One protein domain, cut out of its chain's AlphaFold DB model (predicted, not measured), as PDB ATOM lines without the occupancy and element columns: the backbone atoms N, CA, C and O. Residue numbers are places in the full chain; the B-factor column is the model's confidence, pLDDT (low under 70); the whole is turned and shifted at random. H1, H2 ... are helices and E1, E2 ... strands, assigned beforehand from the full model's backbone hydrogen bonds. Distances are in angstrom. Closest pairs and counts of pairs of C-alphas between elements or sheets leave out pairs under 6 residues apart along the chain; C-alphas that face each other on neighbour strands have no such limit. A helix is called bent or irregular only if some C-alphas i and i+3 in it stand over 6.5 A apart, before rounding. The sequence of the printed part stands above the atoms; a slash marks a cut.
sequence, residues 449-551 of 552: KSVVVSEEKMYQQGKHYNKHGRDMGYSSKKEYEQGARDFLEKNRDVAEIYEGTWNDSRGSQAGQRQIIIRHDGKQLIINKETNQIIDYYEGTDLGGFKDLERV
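What this domain is: This is residues 449 to 551 of the 552 residues of an uncharacterized protein of Butyrivibrio hungatei (UniProt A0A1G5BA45). One twisted, curved sheet of five strands has helix H2 packed across one face, over E4, E3 and E2, while the shorter helix H1 packs on edge strand E4 at a corner with the beginning of H2. The chain winds through four strands as a meander, each the antiparallel neighbour of the one before, E1 E2 E3 E4, and then returns to the far edge, where E5 joins E1. The printed part has 103 residues, in the order H1 H2 E1 E2 E3 E4 E5; the sheet's order is E4 E3 E2 E1 E5, all antiparallel. The class is mixed, helices and strands, in two layers, with H2 on one face of the sheet. The whole is compact and rounded, with a radius of gyration of the C-alphas of 12.7 A and spans of 36 by 32 by 25 A.

How they stand to each other: Residues 449 to 460, with no named element, come before H1, residues 461 to 469. H2, residues 477 to 491, touches H1 with residues 477 to 481 alone; the closest C-alphas are those of Tyr 465 and Lys 477, 5.7 A. They run the same way at a steep tilt of 68 degrees, only just short of about perpendicular. E1, residues 496 to 502, and E2, residues 513 to 519, form a hairpin with N 498 and O 516 within hydrogen-bond range at 2.8 A. E2 and E3, residues 522 to 527, form the next hairpin, with N 517 and O 524 at 2.8 A. E3 and E4, residues 533 to 538, form the third, with N 525 and O 535 at 2.9 A. E5, residues 545 to 550, is antiparallel to E1, with N 499 and O 549 at 2.8 A. E4 and E5, the edge strands, are apart. H1 is on the sheet, and its closest C-alpha pair with E4 is His 468 and Tyr 537, 5.5 A. H2 has a height over the sheet of 9.2 A and runs across the strands, at 74 degrees to E2 on the local plane; it lies over E4 and E2, and only just over E3, where 3 of its C-alphas fall. In H1 and H2 every O i to N i+4 pair is within hydrogen-bond range.

Where its parts are: H1 begins at C-alpha 461 (-95.502, -170.269, -154.385) and is 9.3 A long; it is neither bent nor irregular, but only just: C-alphas 466 and 469 are 6.1 A apart. H2 measures 21.3 A, ending at C-alpha 491 (-84.110, -154.098, -146.538). E1 measures 17.9 A, E2 20.1 A, E3 17.1 A, E4 15.2 A and E5 12.2 A, the last ending at C-alpha 550 (-82.767, -162.027, -132.891).

The domain as a whole: The two C-alphas farthest apart are those of Ser 475 and Asp 547, 35.8 A. The printed part has no cut, and no link between named elements is long. Mean pLDDT of the printed part is 92.0; residues 505 to 507, between E1 and E2, are under 70.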
ATOM      1  N   LYS A 449     -76.658-159.009-144.962       88.38
ATOM      2  CA  LYS A 449     -75.759-159.079-146.131       88.38
ATOM      3  C   LYS A 449     -75.231-160.490-146.390       88.38
ATOM      4  O   LYS A 449     -74.816-160.786-147.507       88.38
ATOM      5  N   SER A 450     -75.217-161.345-145.367       88.94
ATOM      6  CA  SER A 450     -74.789-162.744-145.473       88.94
ATOM      7  C   SER A 450     -75.909-163.691-145.915       88.94
ATOM      8  O   SER A 450     -75.627-164.823-146.308       88.94
ATOM      9  N   VAL A 451     -77.168-163.236-145.888       90.56
ATOM     10  CA  VAL A 451     -78.318-164.028-146.330       90.56
ATOM     11  C   VAL A 451     -78.298-164.150-147.853       90.56
ATOM     12  O   VAL A 451     -78.449-163.171-148.581       90.56
ATOM     13  N   VAL A 452     -78.139-165.379-148.336       89.31
ATOM     14  CA  VAL A 452     -78.219-165.727-149.757       89.31
ATOM     15  C   VAL A 452     -79.563-166.400-150.007       89.31
ATOM     16  O   VAL A 452     -80.027-167.173-149.175       89.31
ATOM     17  N   VAL A 453     -80.182-166.132-151.157       93.31
ATOM     18  CA  VAL A 453     -81.435-166.777-151.569       93.31
ATOM     19  C   VAL A 453     -81.187-167.658-152.785       93.31
ATOM     20  O   VAL A 453     -80.535-167.246-153.740       93.31
ATOM     21  N   SER A 454     -81.729-168.870-152.753       92.69
ATOM     22  CA  SER A 454     -81.677-169.833-153.848       92.69
ATOM     23  C   SER A 454     -82.428-169.338-155.094       92.69
ATOM     24  O   SER A 454     -83.443-168.643-155.002       92.69
ATOM     25  N   GLU A 455     -81.963-169.744-156.275       90.88
ATOM     26  CA  GLU A 455     -82.658-169.543-157.560       90.88
ATOM     27  C   GLU A 455     -83.880-170.465-157.723       90.88
ATOM     28  O   GLU A 455     -84.648-170.345-158.679       90.88
ATOM     29  N   GLU A 456     -84.080-171.406-156.798       91.19
ATOM     30  CA  GLU A 456     -85.287-172.222-156.768       91.19
ATOM     31  C   GLU A 456     -86.538-171.363-156.569       91.19
ATOM     32  O   GLU A 456     -86.527-170.340-155.879       91.19
ATOM     33  N   LYS A 457     -87.648-171.823-157.159       91.50
ATOM     34  CA  LYS A 457     -88.957-171.200-156.951       91.50
ATOM     35  C   LYS A 457     -89.306-171.207-155.469       91.50
ATOM     36  O   LYS A 457     -89.002-172.173-154.768       91.50
ATOM     37  N   MET A 458     -90.022-170.175-155.034       93.94
ATOM     38  CA  MET A 458     -90.572-170.094-153.680       93.94
ATOM     39  C   MET A 458     -91.364-171.370-153.335       93.94
ATOM     40  O   MET A 458     -92.173-171.860-154.137       93.94
ATOM     41  N   TYR A 459     -91.131-171.916-152.142       92.06
ATOM     42  CA  TYR A 459     -91.847-173.088-151.643       92.06
ATOM     43  C   TYR A 459     -93.348-172.811-151.668       92.06
ATOM     44  O   TYR A 459     -93.783-171.738-151.284       92.06
ATOM     45  N   GLN A 460     -94.146-173.747-152.190       88.50
ATOM     46  CA  GLN A 460     -95.603-173.593-152.322       88.50
ATOM     47  C   GLN A 460     -96.061-172.237-152.917       88.50
ATOM     48  O   GLN A 460     -97.171-171.793-152.625       88.50
ATOM     49  N   GLN A 461     -95.267-171.609-153.804       89.44
ATOM     50  CA  GLN A 461     -95.502-170.269-154.385       89.44
ATOM     51  C   GLN A 461     -96.965-169.993-154.759       89.44
ATOM     52  O   GLN A 461     -97.484-168.906-154.530       89.44
ATOM     53  N   GLY A 462     -97.650-170.975-155.357       84.75
ATOM     54  CA  GLY A 462     -99.052-170.834-155.740       84.75
ATOM     55  C   GLY A 462    -100.006-170.627-154.560       84.75
ATOM     56  O   GLY A 462    -100.914-169.808-154.674       84.75
ATOM     57  N   LYS A 463     -99.794-171.338-153.445       88.44
ATOM     58  CA  LYS A 463    -100.601-171.219-152.224       88.44
ATOM     59  C   LYS A 463    -100.335-169.889-151.527       88.44
ATOM     60  O   LYS A 463    -101.287-169.160-151.268       88.44
ATOM     61  N   HIS A 464     -99.066-169.539-151.318       91.12
ATOM     62  CA  HIS A 464     -98.691-168.275-150.675       91.12
ATOM     63  C   HIS A 464     -99.129-167.060-151.500       91.12
ATOM     64  O   HIS A 464     -99.713-166.126-150.960       91.12
ATOM     65  N   TYR A 465     -99.006-167.110-152.831       92.62
ATOM     66  CA  TYR A 465     -99.544-166.059-153.699       92.62
ATOM     67  C   TYR A 465    -101.063-165.888-153.561       92.62
ATOM     68  O   TYR A 465    -101.555-164.765-153.476       92.62
ATOM     69  N   ASN A 466    -101.818-166.991-153.558       89.62
ATOM     70  CA  ASN A 466    -103.273-166.923-153.436       89.62
ATOM     71  C   ASN A 466    -103.719-166.440-152.049       89.62
ATOM     72  O   ASN A 466    -104.757-165.794-151.968       89.62
ATOM     73  N   LYS A 467    -102.954-166.749-150.995       91.81
ATOM     74  CA  LYS A 467    -103.264-166.374-149.610       91.81
ATOM     75  C   LYS A 467    -102.811-164.957-149.241       91.81
ATOM     76  O   LYS A 467    -103.484-164.305-148.460       91.81
ATOM     77  N   HIS A 468    -101.671-164.505-149.764       94.31
ATOM     78  CA  HIS A 468    -101.021-163.255-149.353       94.31
ATOM     79  C   HIS A 468    -100.732-162.334-150.541       94.31
ATOM     80  O   HIS A 468    -101.038-161.145-150.507       94.31
ATOM     81  N   GLY A 469    -100.177-162.879-151.626       91.25
ATOM     82  CA  GLY A 469     -99.696-162.077-152.753       91.25
ATOM     83  C   GLY A 469    -100.759-161.207-153.437       91.25
ATOM     84  O   GLY A 469    -100.438-160.105-153.874       91.25
ATOM     85  N   ARG A 470    -102.020-161.656-153.512       90.94
ATOM     86  CA  ARG A 470    -103.114-160.846-154.089       90.94
ATOM     87  C   ARG A 470    -103.476-159.644-153.227       90.94
ATOM     88  O   ARG A 470    -103.632-158.553-153.769       90.94
ATOM     89  N   ASP A 471    -103.567-159.842-151.917       92.19
ATOM     90  CA  ASP A 471    -103.932-158.788-150.966       92.19
ATOM     91  C   ASP A 471    -102.824-157.734-150.867       92.19
ATOM     92  O   ASP A 471    -103.099-156.544-150.752       92.19
ATOM     93  N   MET A 472    -101.571-158.155-151.068       93.50
ATOM     94  CA  MET A 472    -100.410-157.270-151.216       93.50
ATOM     95  C   MET A 472    -100.333-156.556-152.583       93.50
ATOM     96  O   MET A 472     -99.386-155.811-152.836       93.50
ATOM     97  N   GLY A 473    -101.296-156.782-153.486       94.00
ATOM     98  CA  GLY A 473    -101.423-156.074-154.764       94.00
ATOM     99  C   GLY A 473    -100.638-156.656-155.946       94.00
ATOM    100  O   GLY A 473    -100.578-156.018-156.997       94.00
ATOM    101  N   TYR A 474    -100.052-157.853-155.828       95.50
ATOM    102  CA  TYR A 474     -99.288-158.464-156.924       95.50
ATOM    103  C   TYR A 474    -100.198-159.106-157.982       95.50
ATOM    104  O   TYR A 474    -101.059-159.944-157.689       95.50
ATOM    105  N   SER A 475     -99.957-158.793-159.257       90.44
ATOM    106  CA  SER A 475    -100.798-159.236-160.379       90.44
ATOM    107  C   SER A 475    -100.534-160.679-160.827       90.44
ATOM    108  O   SER A 475    -101.344-161.273-161.539       90.44
ATOM    109  N   SER A 476     -99.407-161.272-160.410       93.69
ATOM    110  CA  SER A 476     -99.054-162.656-160.742       93.69
ATOM    111  C   SER A 476     -98.128-163.315-159.713       93.69
ATOM    112  O   SER A 476     -97.393-162.643-158.992       93.69
ATOM    113  N   LYS A 477     -98.090-164.658-159.711       94.69
ATOM    114  CA  LYS A 477     -97.171-165.468-158.881       94.69
ATOM    115  C   LYS A 477     -95.700-165.090-159.087       94.69
ATOM    116  O   LYS A 477     -94.931-165.051-158.131       94.69
ATOM    117  N   LYS A 478     -95.326-164.809-160.342       94.44
ATOM    118  CA  LYS A 478     -93.965-164.409-160.718       94.44
ATOM    119  C   LYS A 478     -93.610-163.044-160.132       94.44
ATOM    120  O   LYS A 478     -92.518-162.881-159.602       94.44
ATOM    121  N   GLU A 479     -94.528-162.085-160.224       96.69
ATOM    122  CA  GLU A 479     -94.334-160.742-159.668       96.69
ATOM    123  C   GLU A 479     -94.235-160.773-158.141       96.69
ATOM    124  O   GLU A 479     -93.388-160.102-157.570       96.69
ATOM    125  N   TYR A 480     -95.039-161.611-157.490       97.19
ATOM    126  CA  TYR A 480     -94.997-161.810-156.045       97.19
ATOM    127  C   TYR A 480     -93.672-162.419-155.558       97.19
ATOM    128  O   TYR A 480     -93.081-161.909-154.610       97.19
ATOM    129  N   GLU A 481     -93.154-163.457-156.227       95.94
ATOM    130  CA  GLU A 481     -91.833-164.009-155.883       95.94
ATOM    131  C   GLU A 481     -90.712-162.990-156.126       95.94
ATOM    132  O   GLU A 481     -89.821-162.851-155.290       95.94
ATOM    133  N   GLN A 482     -90.771-162.237-157.230       96.56
ATOM    134  CA  GLN A 482     -89.821-161.150-157.459       96.56
ATOM    135  C   GLN A 482     -89.929-160.085-156.360       96.56
ATOM    136  O   GLN A 482     -88.911-159.623-155.858       96.56
ATOM    137  N   GLY A 483     -91.146-159.757-155.922       96.75
ATOM    138  CA  GLY A 483     -91.401-158.843-154.814       96.75
ATOM    139  C   GLY A 483     -90.770-159.296-153.496       96.75
ATOM    140  O   GLY A 483     -90.226-158.462-152.779       96.75
ATOM    141  N   ALA A 484     -90.779-160.599-153.205       97.12
ATOM    142  CA  ALA A 484     -90.111-161.173-152.036       97.12
ATOM    143  C   ALA A 484     -88.577-161.027-152.109       97.12
ATOM    144  O   ALA A 484     -87.936-160.662-151.124       97.12
ATOM    145  N   ARG A 485     -87.981-161.258-153.287       97.19
ATOM    146  CA  ARG A 485     -86.533-161.071-153.516       97.19
ATOM    147  C   ARG A 485     -86.134-159.599-153.416       97.19
ATOM    148  O   ARG A 485     -85.173-159.263-152.731       97.19
ATOM    149  N   ASP A 486     -86.913-158.718-154.038       96.81
ATOM    150  CA  ASP A 486     -86.706-157.271-153.981       96.81
ATOM    151  C   ASP A 486     -86.858-156.733-152.551       96.81
ATOM    152  O   ASP A 486     -86.162-155.791-152.171       96.81
ATOM    153  N   PHE A 487     -87.764-157.313-151.757       97.00
ATOM    154  CA  PHE A 487     -87.939-156.971-150.347       97.00
ATOM    155  C   PHE A 487     -86.680-157.277-149.534       97.00
ATOM    156  O   PHE A 487     -86.257-156.426-148.754       97.00
ATOM    157  N   LEU A 488     -86.048-158.435-149.737       95.88
ATOM    158  CA  LEU A 488     -84.775-158.740-149.082       95.88
ATOM    159  C   LEU A 488     -83.689-157.737-149.482       95.88
ATOM    160  O   LEU A 488     -83.074-157.121-148.617       95.88
ATOM    161  N   GLU A 489     -83.480-157.541-150.784       94.88
ATOM    162  CA  GLU A 489     -82.371-156.717-151.279       94.88
ATOM    163  C   GLU A 489     -82.478-155.259-150.811       94.88
ATOM    164  O   GLU A 489     -81.473-154.644-150.462       94.88
ATOM    165  N   LYS A 490     -83.698-154.712-150.750       95.81
ATOM    166  CA  LYS A 490     -83.938-153.338-150.283       95.81
ATOM    167  C   LYS A 490     -83.749-153.168-148.780       95.81
ATOM    168  O   LYS A 490     -83.413-152.068-148.354       95.81
ATOM    169  N   ASN A 491     -83.996-154.215-147.992       95.06
ATOM    170  CA  ASN A 491     -84.110-154.098-146.538       95.06
ATOM    171  C   ASN A 491     -83.026-154.854-145.762       95.06
ATOM    172  O   ASN A 491     -83.021-154.785-144.539       95.06
ATOM    173  N   ARG A 492     -82.087-155.540-146.424       91.62
ATOM    174  CA  ARG A 492     -81.046-156.357-145.771       91.62
ATOM    175  C   ARG A 492     -80.235-155.636-144.687       91.62
ATOM    176  O   ARG A 492     -79.772-156.283-143.757       91.62
ATOM    177  N   ASP A 493     -80.093-154.316-144.787       90.88
ATOM    178  CA  ASP A 493     -79.295-153.509-143.853       90.88
ATOM    179  C   ASP A 493     -80.127-152.928-142.691       90.88
ATOM    180  O   ASP A 493     -79.567-152.436-141.719       90.88
ATOM    181  N   VAL A 494     -81.463-152.942-142.797       91.25
ATOM    182  CA  VAL A 494     -82.375-152.214-141.887       91.25
ATOM    183  C   VAL A 494     -83.532-153.062-141.352       91.25
ATOM    184  O   VAL A 494     -84.308-152.597-140.520       91.25
ATOM    185  N   ALA A 495     -83.697-154.282-141.858       93.12
ATOM    186  CA  ALA A 495     -84.701-155.219-141.385       93.12
ATOM    187  C   ALA A 495     -84.299-155.814-140.033       93.12
ATOM    188  O   ALA A 495     -83.117-156.042-139.772       93.12
ATOM    189  N   GLU A 496     -85.301-156.128-139.216       95.62
ATOM    190  CA  GLU A 496     -85.103-157.016-138.076       95.62
ATOM    191  C   GLU A 496     -84.998-158.449-138.595       95.62
ATOM    192  O   GLU A 496     -85.855-158.893-139.370       95.62
ATOM    193  N   ILE A 497     -83.962-159.172-138.180       95.81
ATOM    194  CA  ILE A 497     -83.715-160.539-138.630       95.81
ATOM    195  C   ILE A 497     -83.667-161.464-137.428       95.81
ATOM    196  O   ILE A 497     -82.953-161.230-136.454       95.81
ATOM    197  N   TYR A 498     -84.421-162.550-137.527       96.19
ATOM    198  CA  TYR A 498     -84.484-163.598-136.528       96.19
ATOM    199  C   TYR A 498     -84.106-164.930-137.159       96.19
ATOM    200  O   TYR A 498     -84.386-165.184-138.330       96.19
ATOM    201  N   GLU A 499     -83.527-165.812-136.361       95.75
ATOM    202  CA  GLU A 499     -83.459-167.230-136.668       95.75
ATOM    203  C   GLU A 499     -84.371-167.995-135.721       95.75
ATOM    204  O   GLU A 499     -84.378-167.735-134.524       95.75
ATOM    205  N   GLY A 500     -85.116-168.965-136.236       94.25
ATOM    206  CA  GLY A 500     -85.956-169.824-135.407       94.25
ATOM    207  C   GLY A 500     -86.162-171.183-136.040       94.25
ATOM    208  O   GLY A 500     -85.956-171.374-137.237       94.25
ATOM    209  N   THR A 501     -86.584-172.147-135.235       94.06
ATOM    210  CA  THR A 501     -86.976-173.470-135.721       94.06
ATOM    211  C   THR A 501     -88.489-173.506-135.894       94.06
ATOM    212  O   THR A 501     -89.223-173.155-134.969       94.06
ATOM    213  N   TRP A 502     -88.973-173.944-137.055       93.12
ATOM    214  CA  TRP A 502     -90.415-174.077-137.291       93.12
ATOM    215  C   TRP A 502     -91.022-175.133-136.353       93.12
ATOM    216  O   TRP A 502     -90.543-176.273-136.291       93.12
ATOM    217  N   ASN A 503     -92.043-174.744-135.581       87.06
ATOM    218  CA  ASN A 503     -92.561-175.523-134.450       87.06
ATOM    219  C   ASN A 503     -93.609-176.582-134.831       87.06
ATOM    220  O   ASN A 503     -93.989-177.385-133.974       87.06
ATOM    221  N   ASP A 504     -94.053-176.613-136.089       75.00
ATOM    222  CA  ASP A 504     -95.102-177.531-136.521       75.00
ATOM    223  C   ASP A 504     -94.604-178.982-136.530       75.00
ATOM    224  O   ASP A 504     -93.516-179.295-137.013       75.00
ATOM    225  N   SER A 505     -95.437-179.881-136.008       56.91
ATOM    226  CA  SER A 505     -95.208-181.328-135.998       56.91
ATOM    227  C   SER A 505     -95.640-182.013-137.300       56.91
ATOM    228  O   SER A 505     -95.375-183.203-137.483       56.91
ATOM    229  N   ARG A 506     -96.324-181.293-138.202       53.38
ATOM    230  CA  ARG A 506     -96.900-181.834-139.439       53.38
ATOM    231  C   ARG A 506     -96.627-180.916-140.631       53.38
ATOM    232  O   ARG A 506     -97.437-180.084-141.006       53.38
ATOM    233  N   GLY A 507     -95.503-181.132-141.304       67.38
ATOM    234  CA  GLY A 507     -95.186-180.462-142.565       67.38
ATOM    235  C   GLY A 507     -93.765-180.770-143.017       67.38
ATOM    236  O   GLY A 507     -92.931-181.160-142.209       67.38
ATOM    237  N   SER A 508     -93.455-180.586-144.304       78.00
ATOM    238  CA  SER A 508     -92.099-180.860-144.816       78.00
ATOM    239  C   SER A 508     -91.035-179.885-144.291       78.00
ATOM    240  O   SER A 508     -89.855-180.126-144.505       78.00
ATOM    241  N   GLN A 509     -91.457-178.794-143.638       85.25
ATOM    242  CA  GLN A 509     -90.601-177.783-143.005       85.25
ATOM    243  C   GLN A 509     -90.477-177.981-141.477       85.25
ATOM    244  O   GLN A 509     -89.810-177.199-140.806       85.25
ATOM    245  N   ALA A 510     -91.137-179.001-140.910       86.44
ATOM    246  CA  ALA A 510     -91.132-179.290-139.475       86.44
ATOM    247  C   ALA A 510     -89.706-179.471-138.934       86.44
ATOM    248  O   ALA A 510     -88.944-180.293-139.443       86.44
ATOM    249  N   GLY A 511     -89.349-178.714-137.891       88.25
ATOM    250  CA  GLY A 511     -88.035-178.806-137.252       88.25
ATOM    251  C   GLY A 511     -86.871-178.217-138.054       88.25
ATOM    252  O   GLY A 511     -85.732-178.345-137.613       88.25
ATOM    253  N   GLN A 512     -87.127-177.579-139.200       93.25
ATOM    254  CA  GLN A 512     -86.091-176.918-139.997       93.25
ATOM    255  C   GLN A 512     -85.838-175.499-139.488       93.25
ATOM    256  O   GLN A 512     -86.755-174.837-138.980       93.25
ATOM    257  N   ARG A 513     -84.590-175.036-139.613       95.44
ATOM    258  CA  ARG A 513     -84.184-173.704-139.170       95.44
ATOM    259  C   ARG A 513     -84.509-172.696-140.266       95.44
ATOM    260  O   ARG A 513     -84.272-172.927-141.448       95.44
ATOM    261  N   GLN A 514     -85.083-171.570-139.880       96.56
ATOM    262  CA  GLN A 514     -85.562-170.553-140.805       96.56
ATOM    263  C   GLN A 514     -85.041-169.183-140.389       96.56
ATOM    264  O   GLN A 514     -84.843-168.911-139.206       96.56
ATOM    265  N   ILE A 515     -84.808-168.343-141.390       97.06
ATOM    266  CA  ILE A 515     -84.448-166.938-141.263       97.06
ATOM    267  C   ILE A 515     -85.728-166.137-141.505       97.06
ATOM    268  O   ILE A 515     -86.375-166.300-142.541       97.06
ATOM    269  N   ILE A 516     -86.095-165.288-140.552       96.88
ATOM    270  CA  ILE A 516     -87.284-164.441-140.592       96.88
ATOM    271  C   ILE A 516     -86.822-162.994-140.694       96.88
ATOM    272  O   ILE A 516     -86.102-162.520-139.823       96.88
ATOM    273  N   ILE A 517     -87.243-162.293-141.740       96.88
ATOM    274  CA  ILE A 517     -86.804-160.929-142.053       96.88
ATOM    275  C   ILE A 517     -88.022-160.017-142.044       96.88
ATOM    276  O   ILE A 517     -88.982-160.264-142.777       96.88
ATOM    277  N   ARG A 518     -87.993-158.968-141.216       96.50
ATOM    278  CA  ARG A 518     -89.128-158.074-140.974       96.50
ATOM    279  C   ARG A 518     -88.789-156.626-141.225       96.50
ATOM    280  O   ARG A 518     -87.814-156.098-140.696       96.50
ATOM    281  N   HIS A 519     -89.651-155.968-141.982       96.31
ATOM    282  CA  HIS A 519     -89.561-154.537-142.206       96.31
ATOM    283  C   HIS A 519     -90.912-153.998-142.673       96.31
ATOM    284  O   HIS A 519     -91.584-154.646-143.473       96.31
ATOM    285  N   ASP A 520     -91.305-152.824-142.173       93.88
ATOM    286  CA  ASP A 520     -92.513-152.098-142.601       93.88
ATOM    287  C   ASP A 520     -93.797-152.958-142.614       93.88
ATOM    288  O   ASP A 520     -94.532-153.032-143.596       93.88
ATOM    289  N   GLY A 521     -94.019-153.708-141.527       93.69
ATOM    290  CA  GLY A 521     -95.195-154.573-141.370       93.69
ATOM    291  C   GLY A 521     -95.213-155.816-142.268       93.69
ATOM    292  O   GLY A 521     -96.211-156.532-142.274       93.69
ATOM    293  N   LYS A 522     -94.133-156.098-143.003       96.44
ATOM    294  CA  LYS A 522     -93.985-157.275-143.870       96.44
ATOM    295  C   LYS A 522     -92.959-158.245-143.315       96.44
ATOM    296  O   LYS A 522     -92.010-157.850-142.637       96.44
ATOM    297  N   GLN A 523     -93.142-159.513-143.660       97.12
ATOM    298  CA  GLN A 523     -92.300-160.614-143.231       97.12
ATOM    299  C   GLN A 523     -91.944-161.527-144.399       97.12
ATOM    300  O   GLN A 523     -92.820-161.989-145.126       97.12
ATOM    301  N   LEU A 524     -90.654-161.822-144.529       97.25
ATOM    302  CA  LEU A 524     -90.084-162.814-145.434       97.25
ATOM    303  C   LEU A 524     -89.499-163.967-144.615       97.25
ATOM    304  O   LEU A 524     -88.802-163.732-143.630       97.25
ATOM    305  N   ILE A 525     -89.764-165.204-145.029       96.88
ATOM    306  CA  ILE A 525     -89.265-166.418-144.380       96.88
ATOM    307  C   ILE A 525     -88.420-167.200-145.381       96.88
ATOM    308  O   ILE A 525     -88.873-167.489-146.489       96.88
ATOM    309  N   ILE A 526     -87.202-167.566-144.991       97.06
ATOM    310  CA  ILE A 526     -86.251-168.326-145.808       97.06
ATOM    311  C   ILE A 526     -85.806-169.555-145.021       97.06
ATOM    312  O   ILE A 526     -85.518-169.467-143.831       97.06
ATOM    313  N   ASN A 527     -85.728-170.709-145.670       96.19
ATOM    314  CA  ASN A 527     -85.150-171.901-145.063       96.19
ATOM    315  C   ASN A 527     -83.620-171.773-145.028       96.19
ATOM    316  O   ASN A 527     -82.999-171.518-146.059       96.19
ATOM    317  N   LYS A 528     -83.014-171.934-143.847       94.69
ATOM    318  CA  LYS A 528     -81.595-171.632-143.624       94.69
ATOM    319  C   LYS A 528     -80.667-172.623-144.325       94.69
ATOM    320  O   LYS A 528     -79.574-172.252-144.740       94.69
ATOM    321  N   GLU A 529     -81.073-173.883-144.446       92.56
ATOM    322  CA  GLU A 529     -80.248-174.931-145.048       92.56
ATOM    323  C   GLU A 529     -80.280-174.897-146.580       92.56
ATOM    324  O   GLU A 529     -79.268-175.142-147.235       92.56
ATOM    325  N   THR A 530     -81.445-174.606-147.160       94.44
ATOM    326  CA  THR A 530     -81.662-174.628-148.620       94.44
ATOM    327  C   THR A 530     -81.584-173.250-149.264       94.44
ATOM    328  O   THR A 530     -81.529-173.153-150.490       94.44
ATOM    329  N   ASN A 531     -81.606-172.180-148.465       95.88
ATOM    330  CA  ASN A 531     -81.741-170.793-148.911       95.88
ATOM    331  C   ASN A 531     -83.015-170.529-149.738       95.88
ATOM    332  O   ASN A 531     -83.131-169.500-150.405       95.88
ATOM    333  N   GLN A 532     -83.984-171.448-149.739       96.62
ATOM    334  CA  GLN A 532     -85.235-171.296-150.475       96.62
ATOM    335  C   GLN A 532     -86.178-170.347-149.726       96.62
ATOM    336  O   GLN A 532     -86.355-170.469-148.511       96.62
ATOM    337  N   ILE A 533     -86.831-169.433-150.452       97.19
ATOM    338  CA  ILE A 533     -87.912-168.623-149.876       97.19
ATOM    339  C   ILE A 533     -89.090-169.540-149.549       97.19
ATOM    340  O   ILE A 533     -89.584-170.251-150.427       97.19
ATOM    341  N   ILE A 534     -89.549-169.487-148.303       95.50
ATOM    342  CA  ILE A 534     -90.689-170.259-147.816       95.50
ATOM    343  C   ILE A 534     -91.989-169.471-147.940       95.50
ATOM    344  O   ILE A 534     -92.945-169.989-148.506       95.50
ATOM    345  N   ASP A 535     -92.020-168.231-147.453       94.88
ATOM    346  CA  ASP A 535     -93.228-167.396-147.461       94.88
ATOM    347  C   ASP A 535     -92.875-165.900-147.458       94.88
ATOM    348  O   ASP A 535     -91.778-165.517-147.044       94.88
ATOM    349  N   TYR A 536     -93.806-165.055-147.899       97.38
ATOM    350  CA  TYR A 536     -93.683-163.596-147.882       97.38
ATOM    351  C   TYR A 536     -95.054-162.921-147.736       97.38
ATOM    352  O   TYR A 536     -95.904-163.048-148.615       97.38
ATOM    353  N   TYR A 537     -95.305-162.192-146.652       96.69
ATOM    354  CA  TYR A 537     -96.642-161.653-146.379       96.69
ATOM    355  C   TYR A 537     -96.639-160.374-145.534       96.69
ATOM    356  O   TYR A 537     -95.626-160.007-144.940       96.69
ATOM    357  N   GLU A 538     -97.785-159.693-145.477       95.44
ATOM    358  CA  GLU A 538     -98.048-158.609-144.521       95.44
ATOM    359  C   GLU A 538     -98.456-159.184-143.161       95.44
ATOM    360  O   GLU A 538     -99.468-159.873-143.032       95.44
ATOM    361  N   GLY A 539     -97.631-158.932-142.149       91.00
ATOM    362  CA  GLY A 539     -97.772-159.450-140.796       91.00
ATOM    363  C   GLY A 539     -96.424-159.599-140.089       91.00
ATOM    364  O   GLY A 539     -95.370-159.668-140.717       91.00
ATOM    365  N   THR A 540     -96.462-159.662-138.758       89.81
ATOM    366  CA  THR A 540     -95.276-159.773-137.889       89.81
ATOM    367  C   THR A 540     -95.464-160.838-136.803       89.81
ATOM    368  O   THR A 540     -94.921-160.739-135.699       89.81
ATOM    369  N   ASP A 541     -96.199-161.910-137.104       89.31
ATOM    370  CA  ASP A 541     -96.392-163.025-136.169       89.31
ATOM    371  C   ASP A 541     -95.193-164.001-136.149       89.31
ATOM    372  O   ASP A 541     -94.652-164.363-137.199       89.31
ATOM    373  N   LEU A 542     -94.762-164.380-134.937       89.81
ATOM    374  CA  LEU A 542     -93.692-165.351-134.637       89.81
ATOM    375  C   LEU A 542     -94.217-166.630-133.973       89.81
ATOM    376  O   LEU A 542     -93.418-167.515-133.681       89.81
ATOM    377  N   GLY A 543     -95.524-166.756-133.720       85.31
ATOM    378  CA  GLY A 543     -96.094-167.850-132.922       85.31
ATOM    379  C   GLY A 543     -95.814-169.263-133.454       85.31
ATOM    380  O   GLY A 543     -95.882-170.232-132.700       85.31
ATOM    381  N   GLY A 544     -95.451-169.391-134.734       84.94
ATOM    382  CA  GLY A 544     -95.039-170.646-135.375       84.94
ATOM    383  C   GLY A 544     -93.571-171.050-135.160       84.94
ATOM    384  O   GLY A 544     -93.139-172.084-135.668       84.94
ATOM    385  N   PHE A 545     -92.781-170.271-134.420       91.50
ATOM    386  CA  PHE A 545     -91.354-170.529-134.224       91.50
ATOM    387  C   PHE A 545     -91.019-170.852-132.769       91.50
ATOM    388  O   PHE A 545     -91.586-170.295-131.833       91.50
ATOM    389  N   LYS A 546     -90.062-171.761-132.587       91.44
ATOM    390  CA  LYS A 546     -89.392-172.037-131.311       91.44
ATOM    391  C   LYS A 546     -87.902-171.740-131.439       91.44
ATOM    392  O   LYS A 546     -87.389-171.657-132.554       91.44
ATOM    393  N   ASP A 547     -87.219-171.613-130.304       91.25
ATOM    394  CA  ASP A 547     -85.780-171.319-130.253       91.25
ATOM    395  C   ASP A 547     -85.425-170.056-131.057       91.25
ATOM    396  O   ASP A 547     -84.452-170.032-131.809       91.25
ATOM    397  N   LEU A 548     -86.289-169.038-130.962       92.62
ATOM    398  CA  LEU A 548     -86.172-167.817-131.744       92.62
ATOM    399  C   LEU A 548     -85.092-166.907-131.153       92.62
ATOM    400  O   LEU A 548     -85.167-166.517-129.989       92.62
ATOM    401  N   GLU A 549     -84.128-166.526-131.978       94.06
ATOM    402  CA  GLU A 549     -83.032-165.631-131.637       94.06
ATOM    403  C   GLU A 549     -83.032-164.445-132.601       94.06
ATOM    404  O   GLU A 549     -83.090-164.626-133.818       94.06
ATOM    405  N   ARG A 550     -82.964-163.221-132.069       93.12
ATOM    406  CA  ARG A 550     -82.767-162.027-132.891       93.12
ATOM    407  C   ARG A 550     -81.288-161.899-133.239       93.12
ATOM    408  O   ARG A 550     -80.446-161.851-132.346       93.12
ATOM    409  N   VAL A 551     -80.997-161.815-134.531       92.31
ATOM    410  CA  VAL A 551     -79.637-161.712-135.074       92.31
ATOM    411  C   VAL A 551     -79.364-160.353-135.737       92.31
ATOM    412  O   VAL A 551     -78.199-160.029-135.962       92.31
TER     413      VAL A 551